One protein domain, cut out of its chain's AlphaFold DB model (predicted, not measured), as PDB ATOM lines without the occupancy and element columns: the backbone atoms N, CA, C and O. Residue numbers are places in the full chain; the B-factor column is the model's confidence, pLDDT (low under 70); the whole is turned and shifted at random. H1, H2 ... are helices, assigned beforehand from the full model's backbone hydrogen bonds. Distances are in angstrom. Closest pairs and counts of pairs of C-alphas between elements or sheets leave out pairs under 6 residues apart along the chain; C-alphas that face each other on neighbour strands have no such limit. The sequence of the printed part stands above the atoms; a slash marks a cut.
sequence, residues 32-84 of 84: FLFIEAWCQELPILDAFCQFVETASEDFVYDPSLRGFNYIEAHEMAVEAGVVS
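Overview. This is residues 32 to 84 of the 84 residues of an uncharacterized protein of Xanthomonas sacchari (UniProt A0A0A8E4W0). Two helices, H2 and H3, spread as the arms of a wide V from a corner where their first residues come near each other, and the short helix H1 sits at that corner. A wide loop, residues 55 to 69, leads from the far end of H2 back to the corner where H3 begins, and residues 52 to 58 stick out. The printed part has 53 residues with three named helices, in the order H1, H2, H3, and no named strand; the class is all helix. The whole is only just compact, close to loose, with a radius of gyration of the C-alphas of 11.9 A, and its elongated outline spans 36 by 22 by 20 A.

Arrangement. H1, residues 33 to 38, and H2, residues 44 to 54, touch and form a helical hairpin. Their closest C-alphas, those of Glu 36 and Ile 44, are 6.2 A apart. The two helices run opposite ways at a shallow tilt of 32 degrees, only just short of steep. H1 also touches H3, residues 70 to 79, where the closest C-alphas, those of Glu 36 and Tyr 70, are 6.7 A apart. The lines of H1 and H3 stand at 70.4 degrees, only just about perpendicular. H2 and H3 are close but not clearly touching, with 2 pairs of C-alphas within 8 A. Their closest C-alphas, those of Leu 45 and Tyr 70, are 6.1 A apart, and their lines are about perpendicular, at 79 degrees. In H1, H2 and H3 every O i to N i+4 pair is within hydrogen-bond range.

Along the chain. H1 begins at Leu 33, with its C-alpha at (-34.899, -2.349, -24.674), and ends at Trp 38; its first and last C-alphas are 8.9 A apart. H2, the longest helix with 11 residues, runs from Ile 44, with its C-alpha at (-32.785, -6.033, -19.253), to Thr 54 and measures 15.1 A from first to last C-alpha. H3 runs from Tyr 70 to Glu 79 over 14.3 A, and C-alpha 79 lies at (-28.545, 15.366, -18.498).

Size, cuts and confidence. The two C-alphas farthest apart, those of Asp 58 and Ser 84, are 36.2 A apart. The link from H1 to H2 is tight, with 5 residues, and the link from H2 to H3 is long, with 15 residues. Residues 52 to 58, of which 52 to 54 belong to H2, stand free. The printed part has no cut and ends at Ser 84, the chain's last residue. The mean pLDDT of the printed part is 91.1, and no printed residue is under 70.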
ATOM      1  N   PHE A  32     -34.106  -5.065 -27.894       89.19
ATOM      2  CA  PHE A  32     -34.718  -5.643 -26.685       89.19
ATOM      3  C   PHE A  32     -35.166  -4.603 -25.649       89.19
ATOM      4  O   PHE A  32     -36.021  -4.896 -24.819       89.19
ATOM      5  N   LEU A  33     -34.644  -3.370 -25.704       89.81
ATOM      6  CA  LEU A  33     -34.899  -2.349 -24.674       89.81
ATOM      7  C   LEU A  33     -36.367  -1.907 -24.583       89.81
ATOM      8  O   LEU A  33     -36.809  -1.449 -23.532       89.81
ATOM      9  N   PHE A  34     -37.161  -2.105 -25.641       90.25
ATOM     10  CA  PHE A  34     -38.599  -1.826 -25.595       90.25
ATOM     11  C   PHE A  34     -39.340  -2.690 -24.560       90.25
ATOM     12  O   PHE A  34     -40.391  -2.282 -24.069       90.25
ATOM     13  N   ILE A  35     -38.811  -3.872 -24.222       92.25
ATOM     14  CA  ILE A  35     -39.420  -4.776 -23.241       92.25
ATOM     15  C   ILE A  35     -39.343  -4.156 -21.848       92.25
ATOM     16  O   ILE A  35     -40.346  -4.138 -21.144       92.25
ATOM     17  N   GLU A  36     -38.193  -3.597 -21.474       93.38
ATOM     18  CA  GLU A  36     -38.029  -2.906 -20.191       93.38
ATOM     19  C   GLU A  36     -38.845  -1.606 -20.140       93.38
ATOM     20  O   GLU A  36     -39.447  -1.292 -19.116       93.38
ATOM     21  N   ALA A  37     -38.967  -0.894 -21.267       90.00
ATOM     22  CA  ALA A  37     -39.858   0.264 -21.359       90.00
ATOM     23  C   ALA A  37     -41.335  -0.106 -21.100       90.00
ATOM     24  O   ALA A  37     -42.078   0.686 -20.519       90.00
ATOM     25  N   TRP A  38     -41.766  -1.305 -21.509       91.44
ATOM     26  CA  TRP A  38     -43.117  -1.815 -21.253       91.44
ATOM     27  C   TRP A  38     -43.275  -2.447 -19.860       91.44
ATOM     28  O   TRP A  38     -44.323  -2.301 -19.231       91.44
ATOM     29  N   CYS A  39     -42.241  -3.127 -19.361       91.94
ATOM     30  CA  CYS A  39     -42.218  -3.828 -18.083       91.94
ATOM     31  C   CYS A  39     -40.945  -3.467 -17.301       91.94
ATOM     32  O   CYS A  39     -39.930  -4.154 -17.376       91.94
ATOM     33  N   GLN A  40     -41.024  -2.392 -16.512       88.44
ATOM     34  CA  GLN A  40     -39.880  -1.811 -15.784       88.44
ATOM     35  C   GLN A  40     -39.291  -2.729 -14.694       88.44
ATOM     36  O   GLN A  40     -38.194  -2.491 -14.184       88.44
ATOM     37  N   GLU A  41     -40.017  -3.783 -14.318       89.88
ATOM     38  CA  GLU A  41     -39.544  -4.809 -13.384       89.88
ATOM     39  C   GLU A  41     -38.521  -5.760 -14.021       89.88
ATOM     40  O   GLU A  41     -37.854  -6.493 -13.292       89.88
ATOM     41  N   LEU A  42     -38.381  -5.749 -15.353       91.31
ATOM     42  CA  LEU A  42     -37.389  -6.525 -16.093       91.31
ATOM     43  C   LEU A  42     -36.145  -5.659 -16.368       91.31
ATOM     44  O   LEU A  42     -36.165  -4.870 -17.309       91.31
ATOM     45  N   PRO A  43     -35.050  -5.805 -15.598       91.38
ATOM     46  CA  PRO A  43     -33.851  -4.971 -15.716       91.38
ATOM     47  C   PRO A  43     -32.949  -5.456 -16.863       91.38
ATOM     48  O   PRO A  43     -31.825  -5.911 -16.648       91.38
ATOM     49  N   ILE A  44     -33.465  -5.443 -18.093       92.44
ATOM     50  CA  ILE A  44     -32.785  -6.033 -19.253       92.44
ATOM     51  C   ILE A  44     -31.549  -5.212 -19.632       92.44
ATOM     52  O   ILE A  44     -30.523  -5.801 -19.966       92.44
ATOM     53  N   LEU A  45     -31.616  -3.879 -19.552       93.38
ATOM     54  CA  LEU A  45     -30.467  -3.003 -19.781       93.38
ATOM     55  C   LEU A  45     -29.338  -3.317 -18.796       93.38
ATOM     56  O   LEU A  45     -28.211  -3.533 -19.230       93.38
ATOM     57  N   ASP A  46     -29.646  -3.399 -17.500       93.75
ATOM     58  CA  ASP A  46     -28.657  -3.693 -16.457       93.75
ATOM     59  C   ASP A  46     -28.028  -5.078 -16.658       93.75
ATOM     60  O   ASP A  46     -26.804  -5.212 -16.692       93.75
ATOM     61  N   ALA A  47     -28.853  -6.100 -16.914       93.38
ATOM     62  CA  ALA A  47     -28.370  -7.444 -17.212       93.38
ATOM     63  C   ALA A  47     -27.462  -7.478 -18.450       93.38
ATOM     64  O   ALA A  47     -26.453  -8.186 -18.458       93.38
ATOM     65  N   PHE A  48     -27.787  -6.700 -19.486       93.56
ATOM     66  CA  PHE A  48     -26.966  -6.603 -20.690       93.56
ATOM     67  C   PHE A  48     -25.656  -5.838 -20.443       93.56
ATOM     68  O   PHE A  48     -24.615  -6.241 -20.959       93.56
ATOM     69  N   CYS A  49     -25.668  -4.785 -19.621       93.44
ATOM     70  CA  CYS A  49     -24.457  -4.085 -19.186       93.44
ATOM     71  C   CYS A  49     -23.524  -5.025 -18.411       93.44
ATOM     72  O   CYS A  49     -22.365  -5.180 -18.799       93.44
ATOM     73  N   GLN A  50     -24.039  -5.733 -17.401       95.00
ATOM     74  CA  GLN A  50     -23.263  -6.721 -16.643       95.00
ATOM     75  C   GLN A  50     -22.710  -7.837 -17.546       95.00
ATOM     76  O   GLN A  50     -21.573  -8.281 -17.365       95.00
ATOM     77  N   PHE A  51     -23.487  -8.280 -18.542       94.50
ATOM     78  CA  PHE A  51     -23.051  -9.266 -19.534       94.50
ATOM     79  C   PHE A  51     -21.843  -8.769 -20.340       94.50
ATOM     80  O   PHE A  51     -20.846  -9.487 -20.459       94.50
ATOM     81  N   VAL A  52     -21.910  -7.538 -20.860       93.81
ATOM     82  CA  VAL A  52     -20.820  -6.919 -21.632       93.81
ATOM     83  C   VAL A  52     -19.577  -6.704 -20.766       93.81
ATOM     84  O   VAL A  52     -18.470  -6.972 -21.228       93.81
ATOM     85  N   GLU A  53     -19.743  -6.270 -19.515       94.44
ATOM     86  CA  GLU A  53     -18.637  -6.067 -18.570       94.44
ATOM     87  C   GLU A  53     -17.952  -7.379 -18.170       94.44
ATOM     88  O   GLU A  53     -16.725  -7.445 -18.099       94.44
ATOM     89  N   THR A  54     -18.736  -8.436 -17.934       95.44
ATOM     90  CA  THR A  54     -18.213  -9.756 -17.550       95.44
ATOM     91  C   THR A  54     -17.544 -10.467 -18.726       95.44
ATOM     92  O   THR A  54     -16.587 -11.215 -18.524       95.44
ATOM     93  N   ALA A  55     -18.049 -10.256 -19.949       93.88
ATOM     94  CA  ALA A  55     -17.537 -10.840 -21.189       93.88
ATOM     95  C   ALA A  55     -17.355 -12.374 -21.123       93.88
ATOM     96  O   ALA A  55     -16.330 -12.914 -21.541       93.88
ATOM     97  N   SER A  56     -18.357 -13.083 -20.590       94.56
ATOM     98  CA  SER A  56     -18.343 -14.542 -20.410       94.56
ATOM     99  C   SER A  56     -19.545 -15.213 -21.075       94.56
ATOM    100  O   SER A  56     -20.672 -14.736 -20.960       94.56
ATOM    101  N   GLU A  57     -19.319 -16.360 -21.720       92.44
ATOM    102  CA  GLU A  57     -20.388 -17.200 -22.285       92.44
ATOM    103  C   GLU A  57     -21.231 -17.922 -21.221       92.44
ATOM    104  O   GLU A  57     -22.347 -18.355 -21.505       92.44
ATOM    105  N   ASP A  58     -20.716 -18.019 -19.993       93.69
ATOM    106  CA  ASP A  58     -21.412 -18.573 -18.828       93.69
ATOM    107  C   ASP A  58     -21.889 -17.455 -17.872       93.69
ATOM    108  O   ASP A  58     -22.033 -17.673 -16.668       93.69
ATOM    109  N   PHE A  59     -22.097 -16.238 -18.388       95.00
ATOM    110  CA  PHE A  59     -22.604 -15.104 -17.616       95.00
ATOM    111  C   PHE A  59     -23.933 -15.428 -16.913       95.00
ATOM    112  O   PHE A  59     -24.847 -16.018 -17.493       95.00
ATOM    113  N   VAL A  60     -24.048 -14.982 -15.661       94.38
ATOM    114  CA  VAL A  60     -25.270 -15.044 -14.857       94.38
ATOM    115  C   VAL A  60     -25.523 -13.654 -14.293       94.38
ATOM    116  O   VAL A  60     -24.648 -13.083 -13.650       94.38
ATOM    117  N   TYR A  61     -26.723 -13.134 -14.529       94.25
ATOM    118  CA  TYR A  61     -27.145 -11.837 -14.016       94.25
ATOM    119  C   TYR A  61     -27.235 -11.835 -12.484       94.25
ATOM    120  O   TYR A  61     -27.880 -12.717 -11.906       94.25
ATOM    121  N   ASP A  62     -26.638 -10.829 -11.836       94.56
ATOM    122  CA  ASP A  62     -26.759 -10.593 -10.397       94.56
ATOM    123  C   ASP A  62     -27.592  -9.323 -10.132       94.56
ATOM    124  O   ASP A  62     -27.093  -8.203 -10.279       94.56
ATOM    125  N   PRO A  63     -28.858  -9.457  -9.694       90.31
ATOM    126  CA  PRO A  63     -29.714  -8.306  -9.426       90.31
ATOM    127  C   PRO A  63     -29.272  -7.480  -8.210       90.31
ATOM    128  O   PRO A  63     -29.781  -6.377  -8.020       90.31
ATOM    129  N   SER A  64     -28.364  -7.984  -7.367       91.50
ATOM    130  CA  SER A  64     -27.830  -7.220  -6.231       91.50
ATOM    131  C   SER A  64     -26.807  -6.163  -6.649       91.50
ATOM    132  O   SER A  64     -26.579  -5.213  -5.902       91.50
ATOM    133  N   LEU A  65     -26.243  -6.296  -7.854       88.06
ATOM    134  CA  LEU A  65     -25.323  -5.335  -8.465       88.06
ATOM    135  C   LEU A  65     -26.040  -4.289  -9.329       88.06
ATOM    136  O   LEU A  65     -25.369  -3.497  -9.987       88.06
ATOM    137  N   ARG A  66     -27.381  -4.285  -9.328       76.81
ATOM    138  CA  ARG A  66     -28.196  -3.408 -10.171       76.81
ATOM    139  C   ARG A  66     -27.784  -1.947 -10.002       76.81
ATOM    140  O   ARG A  66     -27.910  -1.387  -8.911       76.81
ATOM    141  N   GLY A  67     -27.334  -1.342 -11.095       72.81
ATOM    142  CA  GLY A  67     -26.923   0.054 -11.146       72.81
ATOM    143  C   GLY A  67     -28.102   0.984 -11.407       72.81
ATOM    144  O   GLY A  67     -28.329   1.918 -10.643       72.81
ATOM    145  N   PHE A  68     -28.848   0.726 -12.481       81.31
ATOM    146  CA  PHE A  68     -29.926   1.598 -12.959       81.31
ATOM    147  C   PHE A  68     -30.892   0.840 -13.878       81.31
ATOM    148  O   PHE A  68     -30.576  -0.227 -14.405       81.31
ATOM    149  N   ASN A  69     -32.094   1.374 -14.070       86.94
ATOM    150  CA  ASN A  69     -33.046   0.911 -15.081       86.94
ATOM    151  C   ASN A  69     -32.973   1.757 -16.367       86.94
ATOM    152  O   ASN A  69     -32.308   2.793 -16.414       86.94
ATOM    153  N   TYR A  70     -33.669   1.326 -17.419       89.44
ATOM    154  CA  TYR A  70     -33.697   2.014 -18.714       89.44
ATOM    155  C   TYR A  70     -34.108   3.496 -18.633       89.44
ATOM    156  O   TYR A  70     -33.522   4.324 -19.329       89.44
ATOM    157  N   ILE A  71     -35.090   3.847 -17.795       88.94
ATOM    158  CA  ILE A  71     -35.561   5.233 -17.642       88.94
ATOM    159  C   ILE A  71     -34.473   6.081 -16.986       88.94
ATOM    160  O   ILE A  71     -34.129   7.133 -17.517       88.94
ATOM    161  N   GLU A  72     -33.881   5.591 -15.898       90.25
ATOM    162  CA  GLU A  72     -32.785   6.276 -15.200       90.25
ATOM    163  C   GLU A  72     -31.579   6.474 -16.130       90.25
ATOM    164  O   GLU A  72     -31.032   7.572 -16.221       90.25
ATOM    165  N   ALA A  73     -31.205   5.445 -16.898       90.62
ATOM    166  CA  ALA A  73     -30.132   5.544 -17.886       90.62
ATOM    167  C   ALA A  73     -30.430   6.592 -18.968       90.62
ATOM    168  O   ALA A  73     -29.537   7.333 -19.384       90.62
ATOM    169  N   HIS A  74     -31.681   6.659 -19.432       90.94
ATOM    170  CA  HIS A  74     -32.110   7.647 -20.413       90.94
ATOM    171  C   HIS A  74     -32.049   9.070 -19.846       90.94
ATOM    172  O   HIS A  74     -31.483   9.949 -20.494       90.94
ATOM    173  N   GLU A  75     -32.557   9.292 -18.633       92.31
ATOM    174  CA  GLU A  75     -32.495  10.588 -17.943       92.31
ATOM    175  C   GLU A  75     -31.045  11.051 -17.755       92.31
ATOM    176  O   GLU A  75     -30.700  12.171 -18.135       92.31
ATOM    177  N   MET A  76     -30.161  10.164 -17.287       91.94
ATOM    178  CA  MET A  76     -28.727  10.452 -17.157       91.94
ATOM    179  C   MET A  76     -28.086  10.824 -18.501       91.94
ATOM    180  O   MET A  76     -27.245  11.722 -18.569       91.94
ATOM    181  N   ALA A  77     -28.475  10.150 -19.585       91.38
ATOM    182  CA  ALA A  77     -27.965  10.441 -20.919       91.38
ATOM    183  C   ALA A  77     -28.467  11.797 -21.456       91.38
ATOM    184  O   ALA A  77     -27.707  12.489 -22.140       91.38
ATOM    185  N   VAL A  78     -29.702  12.199 -21.127       94.94
ATOM    186  CA  VAL A  78     -30.248  13.536 -21.431       94.94
ATOM    187  C   VAL A  78     -29.491  14.611 -20.653       94.94
ATOM    188  O   VAL A  78     -29.027  15.586 -21.243       94.94
ATOM    189  N   GLU A  79     -29.295  14.426 -19.345       95.25
ATOM    190  CA  GLU A  79     -28.545  15.366 -18.498       95.25
ATOM    191  C   GLU A  79     -27.091  15.532 -18.959       95.25
ATOM    192  O   GLU A  79     -26.542  16.636 -18.930       95.25
ATOM    193  N   ALA A  80     -26.476  14.450 -19.439       95.06
ATOM    194  CA  ALA A  80     -25.135  14.461 -20.012       95.06
ATOM    195  C   ALA A  80     -25.073  15.025 -21.449       95.06
ATOM    196  O   ALA A  80     -23.979  15.160 -22.000       95.06
ATOM    197  N   GLY A  81     -26.214  15.344 -22.072       95.38
ATOM    198  CA  GLY A  81     -26.294  15.845 -23.447       95.38
ATOM    199  C   GLY A  81     -25.904  14.815 -24.514       95.38
ATOM    200  O   GLY A  81     -25.505  15.193 -25.615       95.38
ATOM    201  N   VAL A  82     -25.977  13.521 -24.188       93.12
ATOM    202  CA  VAL A  82     -25.678  12.404 -25.104       93.12
ATOM    203  C   VAL A  82     -26.859  12.137 -26.038       93.12
ATOM    204  O   VAL A  82     -26.667  11.771 -27.198       93.12
ATOM    205  N   VAL A  83     -28.077  12.341 -25.538       85.88
ATOM    206  CA  VAL A  83     -29.336  12.215 -26.280       85.88
ATOM    207  C   VAL A  83     -30.171  13.483 -26.097       85.88
ATOM    208  O   VAL A  83     -30.047  14.163 -25.079       85.88
ATOM    209  N   SER A  84     -30.960  13.829 -27.118       77.50
ATOM    210  CA  SER A  84     -31.772  15.056 -27.190       77.50
ATOM    211  C   SER A  84     -33.204  14.860 -26.723       77.50
ATOM    212  O   SER A  84     -33.783  13.836 -27.155       77.50
TER     213      SER A  84